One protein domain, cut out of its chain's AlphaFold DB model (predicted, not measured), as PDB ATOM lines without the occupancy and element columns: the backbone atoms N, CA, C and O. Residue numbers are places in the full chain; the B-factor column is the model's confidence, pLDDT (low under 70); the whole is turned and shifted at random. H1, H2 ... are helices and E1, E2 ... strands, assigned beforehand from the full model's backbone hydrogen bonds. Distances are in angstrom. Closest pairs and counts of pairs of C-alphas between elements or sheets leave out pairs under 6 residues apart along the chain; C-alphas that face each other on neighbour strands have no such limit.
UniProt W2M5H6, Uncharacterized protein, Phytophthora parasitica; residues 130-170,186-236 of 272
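What this domain is: This is residues 130 to 170 and 186 to 236 of the 272 residues of an uncharacterized protein of Phytophthora parasitica (UniProt W2M5H6). Look for a small sheet of three strands with one helix, H5, packed slantwise over one face; two short helices, H1 and H2, pack on H5, while H3 and H4 meet as a steep pair that is not on the sheet, H3 coming near the end of E2 with its last residue, Ile 197. The hairpin link between E1 and E2 reaches to one end of the longest axis, and the beginning of H3 to the other. The printed part has 92 residues, with five named helices and three named strands in the order H1, H2, E1, E2, H3, E3, H4, H5; the sheet runs E1, E2, E3, all antiparallel, and the class is mixed, helices and strands. It is compact, with a radius of gyration of the C-alphas of 12.8 A, yet elongated, spanning 46 by 25 by 22 A.

Where its parts are: Begin in the sheet with E2, residues 159 to 164, which runs 15.6 A from C-alpha 159 at (-9.226, -62.775, 93.552). Its neighbours are E1, residues 144 to 148, 11.1 A long, and E3, residues 205 to 208, 9.7 A. H5, residues 226 to 235, runs 14.2 A and ends with C-alpha 235 at (-16.777, -67.858, 97.735). Find H1 at residues 130 to 136, 10.0 A, starting with C-alpha 130 at (-19.204, -82.085, 81.569), and H2 at residues 139 to 142, 5.1 A. H3, residues 186 to 197, is 17.7 A long, and H4, residues 217 to 222, 8.6 A.

How they stand to each other: E1 and E2 form a hairpin, antiparallel at 152 degrees, with N 145 and O 163 at 2.7 A, within hydrogen-bond range. E2 and E3 are antiparallel at 138 degrees, with N 207 and O 160 at 2.7 A. H5 is on the sheet in two layers, a helix on one face of a sheet, at a height over the sheet of 8.2 A. It lies over E2, slantwise to the strands at 48 degrees on the local plane; the closest C-alphas of the two, Val 160 and Ala 231, are 7.2 A apart. H1 touches H5, the C-alphas of Val 131 and Val 226 being closest at 5.8 A; they run the same way at a shallow tilt of 34 degrees, only just short of steep. H2 touches H5, with the C-alphas of Ala 140 and Val 226 closest at 6.3 A. H3, with residues 192 to 196 alone, touches H4 at a steep tilt of 66 degrees, opposite ways, the C-alphas of Met 195 and Asn 217 being closest at 5.0 A. H4 and H5 are near each other, with 5 pairs of C-alphas within 10 A. Each O i to N i+4 pair is within hydrogen-bond range in H1, H4 and H5, against 4 of 8 in H3; H2 is too short for such a pair.

The domain as a whole: The C-alphas of Ala 154 and Gln 187, the two farthest apart, are 45.8 A from each other. Residues 171 to 185 are not printed, and C-alphas 170 and 186 are 10.8 A apart across this cut. Of the links that are printed whole, none is long. The mean pLDDT of the printed part is 70.7; look for values under 70 at residues 130 to 131, 133 to 158, 167 to 170, 186 to 191 and 236.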
ATOM      1  N   ALA A 130     -20.248 -81.212  81.033       66.75
ATOM      2  CA  ALA A 130     -19.204 -82.085  81.569       66.75
ATOM      3  C   ALA A 130     -18.439 -81.464  82.755       66.75
ATOM      4  O   ALA A 130     -18.167 -82.159  83.735       66.75
ATOM      5  N   VAL A 131     -18.120 -80.169  82.689       68.56
ATOM      6  CA  VAL A 131     -17.415 -79.444  83.757       68.56
ATOM      7  C   VAL A 131     -18.335 -79.284  84.968       68.56
ATOM      8  O   VAL A 131     -17.918 -79.537  86.099       68.56
ATOM      9  N   SER A 132     -19.616 -78.984  84.736       70.06
ATOM     10  CA  SER A 132     -20.617 -78.907  85.802       70.06
ATOM     11  C   SER A 132     -20.807 -80.231  86.555       70.06
ATOM     12  O   SER A 132     -20.858 -80.242  87.786       70.06
ATOM     13  N   ILE A 133     -20.863 -81.360  85.838       66.44
ATOM     14  CA  ILE A 133     -20.967 -82.684  86.468       66.44
ATOM     15  C   ILE A 133     -19.745 -82.959  87.351       66.44
ATOM     16  O   ILE A 133     -19.925 -83.347  88.502       66.44
ATOM     17  N   ARG A 134     -18.525 -82.700  86.861       67.06
ATOM     18  CA  ARG A 134     -17.278 -82.892  87.629       67.06
ATOM     19  C   ARG A 134     -17.208 -82.019  88.884       67.06
ATOM     20  O   ARG A 134     -16.693 -82.448  89.916       67.06
ATOM     21  N   ASN A 135     -17.750 -80.806  88.808       69.56
ATOM     22  CA  ASN A 135     -17.882 -79.934  89.971       69.56
ATOM     23  C   ASN A 135     -18.902 -80.484  90.989       69.56
ATOM     24  O   ASN A 135     -18.684 -80.415  92.194       69.56
ATOM     25  N   GLY A 136     -20.006 -81.074  90.516       61.59
ATOM     26  CA  GLY A 136     -21.056 -81.644  91.368       61.59
ATOM     27  C   GLY A 136     -20.718 -82.993  92.015       61.59
ATOM     28  O   GLY A 136     -21.232 -83.290  93.091       61.59
ATOM     29  N   THR A 137     -19.857 -83.813  91.405       62.97
ATOM     30  CA  THR A 137     -19.481 -85.149  91.916       62.97
ATOM     31  C   THR A 137     -18.433 -85.116  93.038       62.97
ATOM     32  O   THR A 137     -17.978 -86.171  93.492       62.97
ATOM     33  N   GLY A 138     -18.020 -83.922  93.483       60.22
ATOM     34  CA  GLY A 138     -16.929 -83.744  94.448       60.22
ATOM     35  C   GLY A 138     -15.572 -84.194  93.901       60.22
ATOM     36  O   GLY A 138     -14.616 -84.345  94.655       60.22
ATOM     37  N   GLU A 139     -15.467 -84.455  92.592       60.12
ATOM     38  CA  GLU A 139     -14.181 -84.698  91.944       60.12
ATOM     39  C   GLU A 139     -13.337 -83.427  91.967       60.12
ATOM     40  O   GLU A 139     -12.152 -83.526  92.265       60.12
ATOM     41  N   ALA A 140     -13.946 -82.253  91.768       60.66
ATOM     42  CA  ALA A 140     -13.294 -80.954  91.951       60.66
ATOM     43  C   ALA A 140     -12.622 -80.820  93.327       60.66
ATOM     44  O   ALA A 140     -11.440 -80.499  93.396       60.66
ATOM     45  N   ASP A 141     -13.332 -81.185  94.398       61.06
ATOM     46  CA  ASP A 141     -12.836 -81.125  95.780       61.06
ATOM     47  C   ASP A 141     -11.598 -82.028  95.995       61.06
ATOM     48  O   ASP A 141     -10.775 -81.774  96.869       61.06
ATOM     49  N   ARG A 142     -11.429 -83.082  95.176       57.53
ATOM     50  CA  ARG A 142     -10.246 -83.970  95.184       57.53
ATOM     51  C   ARG A 142      -9.117 -83.498  94.261       57.53
ATOM     52  O   ARG A 142      -8.025 -84.059  94.326       57.53
ATOM     53  N   CYS A 143      -9.393 -82.539  93.379       56.97
ATOM     54  CA  CYS A 143      -8.450 -81.980  92.405       56.97
ATOM     55  C   CYS A 143      -7.893 -80.621  92.833       56.97
ATOM     56  O   CYS A 143      -7.176 -80.004  92.056       56.97
ATOM     57  N   VAL A 144      -8.252 -80.092  94.000       64.06
ATOM     58  CA  VAL A 144      -7.842 -78.746  94.413       64.06
ATOM     59  C   VAL A 144      -7.217 -78.818  95.801       64.06
ATOM     60  O   VAL A 144      -7.852 -79.232  96.766       64.06
ATOM     61  N   GLY A 145      -5.944 -78.439  95.890       56.59
ATOM     62  CA  GLY A 145      -5.264 -78.156  97.146       56.59
ATOM     63  C   GLY A 145      -5.681 -76.779  97.660       56.59
ATOM     64  O   GLY A 145      -5.756 -75.843  96.873       56.59
ATOM     65  N   GLY A 146      -5.981 -76.713  98.962       57.22
ATOM     66  CA  GLY A 146      -6.261 -75.529  99.792       57.22
ATOM     67  C   GLY A 146      -6.524 -74.200  99.076       57.22
ATOM     68  O   GLY A 146      -5.627 -73.615  98.479       57.22
ATOM     69  N   VAL A 147      -7.750 -73.689  99.199       60.38
ATOM     70  CA  VAL A 147      -8.087 -72.330  98.764       60.38
ATOM     71  C   VAL A 147      -7.577 -71.344  99.814       60.38
ATOM     72  O   VAL A 147      -8.180 -71.230 100.881       60.38
ATOM     73  N   ASP A 148      -6.499 -70.623  99.510       58.47
ATOM     74  CA  ASP A 148      -6.058 -69.496 100.332       58.47
ATOM     75  C   ASP A 148      -6.861 -68.257  99.927       58.47
ATOM     76  O   ASP A 148      -6.576 -67.565  98.944       58.47
ATOM     77  N   VAL A 149      -7.922 -67.995 100.689       56.88
ATOM     78  CA  VAL A 149      -8.704 -66.765 100.568       56.88
ATOM     79  C   VAL A 149      -7.984 -65.689 101.374       56.88
ATOM     80  O   VAL A 149      -8.079 -65.673 102.597       56.88
ATOM     81  N   THR A 150      -7.262 -64.781 100.718       49.00
ATOM     82  CA  THR A 150      -6.753 -63.572 101.383       49.00
ATOM     83  C   THR A 150      -7.917 -62.610 101.633       49.00
ATOM     84  O   THR A 150      -8.491 -62.105 100.665       49.00
ATOM     85  N   PRO A 151      -8.299 -62.335 102.895       43.41
ATOM     86  CA  PRO A 151      -9.401 -61.431 103.179       43.41
ATOM     87  C   PRO A 151      -8.913 -59.988 103.020       43.41
ATOM     88  O   PRO A 151      -8.238 -59.446 103.894       43.41
ATOM     89  N   ALA A 152      -9.244 -59.352 101.898       42.19
ATOM     90  CA  ALA A 152      -9.142 -57.904 101.782       42.19
ATOM     91  C   ALA A 152     -10.343 -57.275 102.507       42.19
ATOM     92  O   ALA A 152     -11.499 -57.578 102.211       42.19
ATOM     93  N   TYR A 153     -10.075 -56.429 103.500       43.81
ATOM     94  CA  TYR A 153     -11.106 -55.613 104.133       43.81
ATOM     95  C   TYR A 153     -11.630 -54.566 103.132       43.81
ATOM     96  O   TYR A 153     -10.851 -53.962 102.403       43.81
ATOM     97  N   ALA A 154     -12.952 -54.351 103.155       39.66
ATOM     98  CA  ALA A 154     -13.726 -53.398 102.347       39.66
ATOM     99  C   ALA A 154     -13.707 -53.637 100.820       39.66
ATOM    100  O   ALA A 154     -13.139 -52.877 100.045       39.66
ATOM    101  N   GLY A 155     -14.421 -54.684 100.401       41.91
ATOM    102  CA  GLY A 155     -14.653 -55.074  99.008       41.91
ATOM    103  C   GLY A 155     -14.469 -56.582  98.898       41.91
ATOM    104  O   GLY A 155     -13.431 -57.086  99.309       41.91
ATOM    105  N   ALA A 156     -15.488 -57.321  98.449       52.75
ATOM    106  CA  ALA A 156     -15.402 -58.779  98.344       52.75
ATOM    107  C   ALA A 156     -14.107 -59.175  97.606       52.75
ATOM    108  O   ALA A 156     -13.822 -58.567  96.572       52.75
ATOM    109  N   PRO A 157     -13.303 -60.130  98.112       58.00
ATOM    110  CA  PRO A 157     -12.072 -60.522  97.444       58.00
ATOM    111  C   PRO A 157     -12.441 -61.167  96.107       58.00
ATOM    112  O   PRO A 157     -12.869 -62.316  96.051       58.00
ATOM    113  N   THR A 158     -12.305 -60.408  95.024       69.12
ATOM    114  CA  THR A 158     -12.564 -60.877  93.658       69.12
ATOM    115  C   THR A 158     -11.486 -61.835  93.167       69.12
ATOM    116  O   THR A 158     -11.657 -62.453  92.123       69.12
ATOM    117  N   ILE A 159     -10.378 -61.957  93.907       77.38
ATOM    118  CA  ILE A 159      -9.226 -62.775  93.552       77.38
ATOM    119  C   ILE A 159      -8.949 -63.788  94.661       77.38
ATOM    120  O   ILE A 159      -8.826 -63.427  95.833       77.38
ATOM    121  N   VAL A 160      -8.830 -65.056  94.275       77.94
ATOM    122  CA  VAL A 160      -8.610 -66.192  95.177       77.94
ATOM    123  C   VAL A 160      -7.398 -66.987  94.719       77.94
ATOM    124  O   VAL A 160      -7.299 -67.306  93.537       77.94
ATOM    125  N   LYS A 161      -6.505 -67.381  95.633       80.06
ATOM    126  CA  LYS A 161      -5.423 -68.307  95.283       80.06
ATOM    127  C   LYS A 161      -5.887 -69.749  95.319       80.06
ATOM    128  O   LYS A 161      -6.503 -70.199  96.285       80.06
ATOM    129  N   MET A 162      -5.557 -70.482  94.261       77.06
ATOM    130  CA  MET A 162      -5.912 -71.886  94.124       77.06
ATOM    131  C   MET A 162      -4.752 -72.687  93.553       77.06
ATOM    132  O   MET A 162      -4.188 -72.334  92.519       77.06
ATOM    133  N   ALA A 163      -4.441 -73.812  94.195       80.06
ATOM    134  CA  ALA A 163      -3.538 -74.809  93.648       80.06
ATOM    135  C   ALA A 163      -4.337 -76.040  93.218       80.06
ATOM    136  O   ALA A 163      -5.004 -76.681  94.022       80.06
ATOM    137  N   SER A 164      -4.248 -76.413  91.953       76.19
ATOM    138  CA  SER A 164      -4.870 -77.623  91.432       76.19
ATOM    139  C   SER A 164      -3.921 -78.819  91.527       76.19
ATOM    140  O   SER A 164      -2.698 -78.690  91.449       76.19
ATOM    141  N   GLN A 165      -4.498 -80.000  91.686       75.62
ATOM    142  CA  GLN A 165      -3.858 -81.306  91.688       75.62
ATOM    143  C   GLN A 165      -4.618 -82.232  90.739       75.62
ATOM    144  O   GLN A 165      -5.827 -82.118  90.549       75.62
ATOM    145  N   LEU A 166      -3.911 -83.186  90.140       70.00
ATOM    146  CA  LEU A 166      -4.558 -84.149  89.261       70.00
ATOM    147  C   LEU A 166      -5.496 -85.051  90.077       70.00
ATOM    148  O   LEU A 166      -5.062 -85.687  91.040       70.00
ATOM    149  N   ALA A 167      -6.763 -85.147  89.663       64.25
ATOM    150  CA  ALA A 167      -7.719 -86.073  90.264       64.25
ATOM    151  C   ALA A 167      -7.130 -87.489  90.333       64.25
ATOM    152  O   ALA A 167      -6.721 -88.045  89.304       64.25
ATOM    153  N   LYS A 168      -7.174 -88.129  91.509       58.72
ATOM    154  CA  LYS A 168      -6.977 -89.583  91.577       58.72
ATOM    155  C   LYS A 168      -8.093 -90.245  90.778       58.72
ATOM    156  O   LYS A 168      -9.269 -90.103  91.115       58.72
ATOM    157  N   ARG A 169      -7.734 -90.960  89.710       57.84
ATOM    158  CA  ARG A 169      -8.725 -91.662  88.894       57.84
ATOM    159  C   ARG A 169      -9.369 -92.773  89.705       57.84
ATOM    160  O   ARG A 169      -8.690 -93.685  90.168       57.84
ATOM    161  N   VAL A 170     -10.689 -92.707  89.818       52.81
ATOM    162  CA  VAL A 170     -11.499 -93.829  90.281       52.81
ATOM    163  C   VAL A 170     -11.782 -94.705  89.059       52.81
ATOM    164  O   VAL A 170     -12.287 -94.183  88.061       52.81
ATOM    165  N   ALA A 186     -12.633 -92.051  78.791       53.12
ATOM    166  CA  ALA A 186     -11.413 -92.132  79.580       53.12
ATOM    167  C   ALA A 186     -10.259 -91.428  78.854       53.12
ATOM    168  O   ALA A 186      -9.611 -90.581  79.463       53.12
ATOM    169  N   GLN A 187     -10.072 -91.666  77.552       52.75
ATOM    170  CA  GLN A 187      -9.015 -91.037  76.760       52.75
ATOM    171  C   GLN A 187      -9.168 -89.511  76.672       52.75
ATOM    172  O   GLN A 187      -8.187 -88.793  76.850       52.75
ATOM    173  N   MET A 188     -10.387 -88.994  76.488       53.78
ATOM    174  CA  MET A 188     -10.633 -87.546  76.526       53.78
ATOM    175  C   MET A 188     -10.189 -86.943  77.859       53.78
ATOM    176  O   MET A 188      -9.461 -85.954  77.896       53.78
ATOM    177  N   SER A 189     -10.568 -87.572  78.973       61.91
ATOM    178  CA  SER A 189     -10.135 -87.113  80.292       61.91
ATOM    179  C   SER A 189      -8.629 -87.297  80.532       61.91
ATOM    180  O   SER A 189      -8.080 -86.617  81.392       61.91
ATOM    181  N   VAL A 190      -7.944 -88.205  79.824       67.06
ATOM    182  CA  VAL A 190      -6.477 -88.377  79.878       67.06
ATOM    183  C   VAL A 190      -5.761 -87.212  79.216       67.06
ATOM    184  O   VAL A 190      -4.756 -86.760  79.750       67.06
ATOM    185  N   ASN A 191      -6.305 -86.685  78.126       69.75
ATOM    186  CA  ASN A 191      -5.673 -85.578  77.417       69.75
ATOM    187  C   ASN A 191      -6.040 -84.211  78.019       69.75
ATOM    188  O   ASN A 191      -5.204 -83.316  78.057       69.75
ATOM    189  N   TYR A 192      -7.265 -84.044  78.535       71.94
ATOM    190  CA  TYR A 192      -7.696 -82.777  79.140       71.94
ATOM    191  C   TYR A 192      -7.208 -82.572  80.580       71.94
ATOM    192  O   TYR A 192      -6.975 -81.434  80.972       71.94
ATOM    193  N   ALA A 193      -7.042 -83.631  81.381       75.06
ATOM    194  CA  ALA A 193      -6.683 -83.467  82.793       75.06
ATOM    195  C   ALA A 193      -5.293 -82.830  83.023       75.06
ATOM    196  O   ALA A 193      -5.178 -81.985  83.907       75.06
ATOM    197  N   PRO A 194      -4.241 -83.131  82.237       79.12
ATOM    198  CA  PRO A 194      -2.975 -82.404  82.338       79.12
ATOM    199  C   PRO A 194      -3.109 -80.911  82.007       79.12
ATOM    200  O   PRO A 194      -2.468 -80.085  82.650       79.12
ATOM    201  N   MET A 195      -3.996 -80.544  81.074       83.94
ATOM    202  CA  MET A 195      -4.228 -79.150  80.658       83.94
ATOM    203  C   MET A 195      -4.831 -78.276  81.767       83.94
ATOM    204  O   MET A 195      -4.829 -77.047  81.681       83.94
ATOM    205  N   GLU A 196      -5.341 -78.898  82.827       82.00
ATOM    206  CA  GLU A 196      -5.852 -78.216  84.013       82.00
ATOM    207  C   GLU A 196      -4.727 -77.799  84.979       82.00
ATOM    208  O   GLU A 196      -4.898 -76.819  85.699       82.00
ATOM    209  N   ILE A 197      -3.571 -78.474  84.956       81.06
ATOM    210  CA  ILE A 197      -2.471 -78.285  85.926       81.06
ATOM    211  C   ILE A 197      -1.135 -77.867  85.295       81.06
ATOM    212  O   ILE A 197      -0.218 -77.440  85.995       81.06
ATOM    213  N   GLN A 198      -0.976 -78.023  83.981       84.44
ATOM    214  CA  GLN A 198       0.298 -77.786  83.308       84.44
ATOM    215  C   GLN A 198       0.735 -76.322  83.436       84.44
ATOM    216  O   GLN A 198      -0.010 -75.402  83.103       84.44
ATOM    217  N   GLY A 199       1.970 -76.114  83.900       82.69
ATOM    218  CA  GLY A 199       2.537 -74.783  84.126       82.69
ATOM    219  C   GLY A 199       2.084 -74.114  85.427       82.69
ATOM    220  O   GLY A 199       2.338 -72.921  85.608       82.69
ATOM    221  N   GLN A 200       1.406 -74.844  86.322       83.12
ATOM    222  CA  GLN A 200       1.024 -74.316  87.626       83.12
ATOM    223  C   GLN A 200       2.259 -74.135  88.518       83.12
ATOM    224  O   GLN A 200       3.035 -75.080  88.678       83.12
ATOM    225  N   PRO A 201       2.459 -72.954  89.124       82.88
ATOM    226  CA  PRO A 201       3.501 -72.766  90.122       82.88
ATOM    227  C   PRO A 201       3.129 -73.501  91.417       82.88
ATOM    228  O   PRO A 201       1.968 -73.820  91.665       82.88
ATOM    229  N   TRP A 202       4.110 -73.726  92.290       76.81
ATOM    230  CA  TRP A 202       3.893 -74.450  93.548       76.81
ATOM    231  C   TRP A 202       2.786 -73.835  94.425       76.81
ATOM    232  O   TRP A 202       1.991 -74.561  95.011       76.81
ATOM    233  N   ALA A 203       2.686 -72.503  94.445       77.62
ATOM    234  CA  ALA A 203       1.676 -71.765  95.205       77.62
ATOM    235  C   ALA A 203       0.300 -71.667  94.512       77.62
ATOM    236  O   ALA A 203      -0.588 -70.991  95.025       77.62
ATOM    237  N   GLY A 204       0.123 -72.291  93.343       81.81
ATOM    238  CA  GLY A 204      -1.103 -72.166  92.562       81.81
ATOM    239  C   GLY A 204      -1.224 -70.854  91.783       81.81
ATOM    240  O   GLY A 204      -0.348 -69.987  91.832       81.81
ATOM    241  N   TRP A 205      -2.307 -70.722  91.020       84.44
ATOM    242  CA  TRP A 205      -2.621 -69.495  90.290       84.44
ATOM    243  C   TRP A 205      -3.697 -68.686  91.015       84.44
ATOM    244  O   TRP A 205      -4.504 -69.220  91.777       84.44
ATOM    245  N   ASP A 206      -3.730 -67.395  90.714       84.06
ATOM    246  CA  ASP A 206      -4.814 -66.516  91.124       84.06
ATOM    247  C   ASP A 206      -6.037 -66.760  90.216       84.06
ATOM    248  O   ASP A 206      -5.921 -66.845  88.988       84.06
ATOM    249  N   VAL A 207      -7.208 -66.907  90.830       83.69
ATOM    250  CA  VAL A 207      -8.518 -67.037  90.187       83.69
ATOM    251  C   VAL A 207      -9.217 -65.692  90.300       83.69
ATOM    252  O   VAL A 207      -9.432 -65.227  91.416       83.69
ATOM    253  N   ASP A 208      -9.611 -65.099  89.179       83.44
ATOM    254  CA  ASP A 208     -10.474 -63.916  89.181       83.44
ATOM    255  C   ASP A 208     -11.937 -64.356  89.054       83.44
ATOM    256  O   ASP A 208     -12.366 -64.902  88.033       83.44
ATOM    257  N   LEU A 209     -12.703 -64.136  90.120       79.25
ATOM    258  CA  LEU A 209     -14.117 -64.488  90.224       79.25
ATOM    259  C   LEU A 209     -15.005 -63.573  89.373       79.25
ATOM    260  O   LEU A 209     -16.054 -64.013  88.904       79.25
ATOM    261  N   THR A 210     -14.571 -62.332  89.124       77.12
ATOM    262  CA  THR A 210     -15.340 -61.344  88.347       77.12
ATOM    263  C   THR A 210     -15.301 -61.690  86.868       77.12
ATOM    264  O   THR A 210     -16.338 -61.774  86.213       77.12
ATOM    265  N   SER A 211     -14.097 -61.939  86.346       76.88
ATOM    266  CA  SER A 211     -13.906 -62.352  84.952       76.88
ATOM    267  C   SER A 211     -14.094 -63.856  84.731       76.88
ATOM    268  O   SER A 211     -14.047 -64.313  83.590       76.88
ATOM    269  N   ARG A 212     -14.341 -64.627  85.805       82.25
ATOM    270  CA  ARG A 212     -14.488 -66.094  85.793       82.25
ATOM    271  C   ARG A 212     -13.321 -66.782  85.093       82.25
ATOM    272  O   ARG A 212     -13.502 -67.720  84.316       82.25
ATOM    273  N   TRP A 213     -12.116 -66.316  85.386       83.19
ATOM    274  CA  TRP A 213     -10.919 -66.709  84.664       83.19
ATOM    275  C   TRP A 213      -9.886 -67.369  85.570       83.19
ATOM    276  O   TRP A 213      -9.654 -66.967  86.711       83.19
ATOM    277  N   TYR A 214      -9.222 -68.383  85.017       84.25
ATOM    278  CA  TYR A 214      -8.108 -69.073  85.646       84.25
ATOM    279  C   TYR A 214      -7.030 -69.407  84.622       84.25
ATOM    280  O   TYR A 214      -7.310 -69.647  83.450       84.25
ATOM    281  N   ARG A 215      -5.770 -69.476  85.058       86.62
ATOM    282  CA  ARG A 215      -4.619 -69.514  84.142       86.62
ATOM    283  C   ARG A 215      -4.329 -70.873  83.495       86.62
ATOM    284  O   ARG A 215      -3.379 -70.960  82.720       86.62
ATOM    285  N   CYS A 216      -5.112 -71.914  83.774       86.88
ATOM    286  CA  CYS A 216      -4.936 -73.235  83.157       86.88
ATOM    287  C   CYS A 216      -5.283 -73.241  81.653       86.88
ATOM    288  O   CYS A 216      -6.117 -72.456  81.195       86.88
ATOM    289  N   ASN A 217      -4.702 -74.173  80.889       83.38
ATOM    290  CA  ASN A 217      -4.956 -74.307  79.445       83.38
ATOM    291  C   ASN A 217      -6.423 -74.656  79.144       83.38
ATOM    292  O   ASN A 217      -6.971 -74.204  78.142       83.38
ATOM    293  N   TYR A 218      -7.088 -75.398  80.036       83.50
ATOM    294  CA  TYR A 218      -8.508 -75.720  79.882       83.50
ATOM    295  C   TYR A 218      -9.398 -74.468  79.880       83.50
ATOM    296  O   TYR A 218     -10.220 -74.290  78.985       83.50
ATOM    297  N   CYS A 219      -9.207 -73.574  80.855       84.19
ATOM    298  CA  CYS A 219      -9.948 -72.311  80.935       84.19
ATOM    299  C   CYS A 219      -9.621 -71.401  79.749       84.19
ATOM    300  O   CYS A 219     -10.505 -70.722  79.246       84.19
ATOM    301  N   HIS A 220      -8.379 -71.441  79.261       84.38
ATOM    302  CA  HIS A 220      -7.994 -70.703  78.066       84.38
ATOM    303  C   HIS A 220      -8.758 -71.148  76.815       84.38
ATOM    304  O   HIS A 220      -9.255 -70.306  76.076       84.38
ATOM    305  N   ALA A 221      -8.886 -72.456  76.581       78.56
ATOM    306  CA  ALA A 221      -9.560 -72.956  75.382       78.56
ATOM    307  C   ALA A 221     -11.094 -72.898  75.461       78.56
ATOM    308  O   ALA A 221     -11.753 -72.760  74.435       78.56
ATOM    309  N   PHE A 222     -11.670 -73.045  76.659       77.19
ATOM    310  CA  PHE A 222     -13.119 -73.211  76.832       77.19
ATOM    311  C   PHE A 222     -13.796 -72.084  77.619       77.19
ATOM    312  O   PHE A 222     -15.002 -72.141  77.842       77.19
ATOM    313  N   GLY A 223     -13.045 -71.082  78.076       78.25
ATOM    314  CA  GLY A 223     -13.549 -69.924  78.821       78.25
ATOM    315  C   GLY A 223     -13.931 -70.198  80.280       78.25
ATOM    316  O   GLY A 223     -14.031 -69.259  81.059       78.25
ATOM    317  N   ILE A 224     -14.135 -71.457  80.678       82.56
ATOM    318  CA  ILE A 224     -14.444 -71.843  82.059       82.56
ATOM    319  C   ILE A 224     -13.871 -73.223  82.380       82.56
ATOM    320  O   ILE A 224     -13.842 -74.126  81.543       82.56
ATOM    321  N   CYS A 225     -13.407 -73.407  83.614       83.25
ATOM    322  CA  CYS A 225     -12.858 -74.672  84.085       83.25
ATOM    323  C   CYS A 225     -13.419 -75.057  85.456       83.25
ATOM    324  O   CYS A 225     -14.077 -74.268  86.137       83.25
ATOM    325  N   VAL A 226     -13.125 -76.289  85.876       79.62
ATOM    326  CA  VAL A 226     -13.553 -76.814  87.178       79.62
ATOM    327  C   VAL A 226     -13.036 -75.964  88.350       79.62
ATOM    328  O   VAL A 226     -13.738 -75.820  89.343       79.62
ATOM    329  N   HIS A 227     -11.868 -75.330  88.208       82.00
ATOM    330  CA  HIS A 227     -11.271 -74.452  89.221       82.00
ATOM    331  C   HIS A 227     -12.091 -73.189  89.453       82.00
ATOM    332  O   HIS A 227     -12.375 -72.850  90.594       82.00
ATOM    333  N   VAL A 228     -12.528 -72.531  88.376       81.56
ATOM    334  CA  VAL A 228     -13.371 -71.331  88.461       81.56
ATOM    335  C   VAL A 228     -14.701 -71.671  89.125       81.56
ATOM    336  O   VAL A 228     -15.130 -70.972  90.035       81.56
ATOM    337  N   LEU A 229     -15.339 -72.779  88.733       80.81
ATOM    338  CA  LEU A 229     -16.600 -73.202  89.349       80.81
ATOM    339  C   LEU A 229     -16.454 -73.577  90.822       80.81
ATOM    340  O   LEU A 229     -17.355 -73.311  91.614       80.81
ATOM    341  N   TYR A 230     -15.341 -74.211  91.182       78.44
ATOM    342  CA  TYR A 230     -15.048 -74.542  92.567       78.44
ATOM    343  C   TYR A 230     -14.777 -73.272  93.385       78.44
ATOM    344  O   TYR A 230     -15.364 -73.105  94.451       78.44
ATOM    345  N   ALA A 231     -13.979 -72.337  92.858       78.81
ATOM    346  CA  ALA A 231     -13.715 -71.046  93.493       78.81
ATOM    347  C   ALA A 231     -15.015 -70.271  93.726       78.81
ATOM    348  O   ALA A 231     -15.269 -69.826  94.845       78.81
ATOM    349  N   LEU A 232     -15.875 -70.195  92.703       79.62
ATOM    350  CA  LEU A 232     -17.197 -69.588  92.812       79.62
ATOM    351  C   LEU A 232     -18.039 -70.300  93.867       79.62
ATOM    352  O   LEU A 232     -18.649 -69.623  94.670       79.62
ATOM    353  N   ARG A 233     -18.053 -71.637  93.942       76.62
ATOM    354  CA  ARG A 233     -18.839 -72.387  94.948       76.62
ATOM    355  C   ARG A 233     -18.370 -72.163  96.388       76.62
ATOM    356  O   ARG A 233     -19.174 -72.265  97.313       76.62
ATOM    357  N   VAL A 234     -17.075 -71.932  96.588       72.62
ATOM    358  CA  VAL A 234     -16.486 -71.699  97.916       72.62
ATOM    359  C   VAL A 234     -16.688 -70.252  98.372       72.62
ATOM    360  O   VAL A 234     -16.839 -70.003  99.566       72.62
ATOM    361  N   THR A 235     -16.704 -69.300  97.438       70.94
ATOM    362  CA  THR A 235     -16.777 -67.858  97.735       70.94
ATOM    363  C   THR A 235     -18.183 -67.280  97.614       70.94
ATOM    364  O   THR A 235     -18.588 -66.433  98.411       70.94
ATOM    365  N   GLU A 236     -18.957 -67.789  96.668       64.38
ATOM    366  CA  GLU A 236     -20.337 -67.440  96.386       64.38
ATOM    367  C   GLU A 236     -21.215 -68.683  96.576       64.38
ATOM    368  O   GLU A 236     -20.804 -69.826  96.386       64.38
TER     369      GLU A 236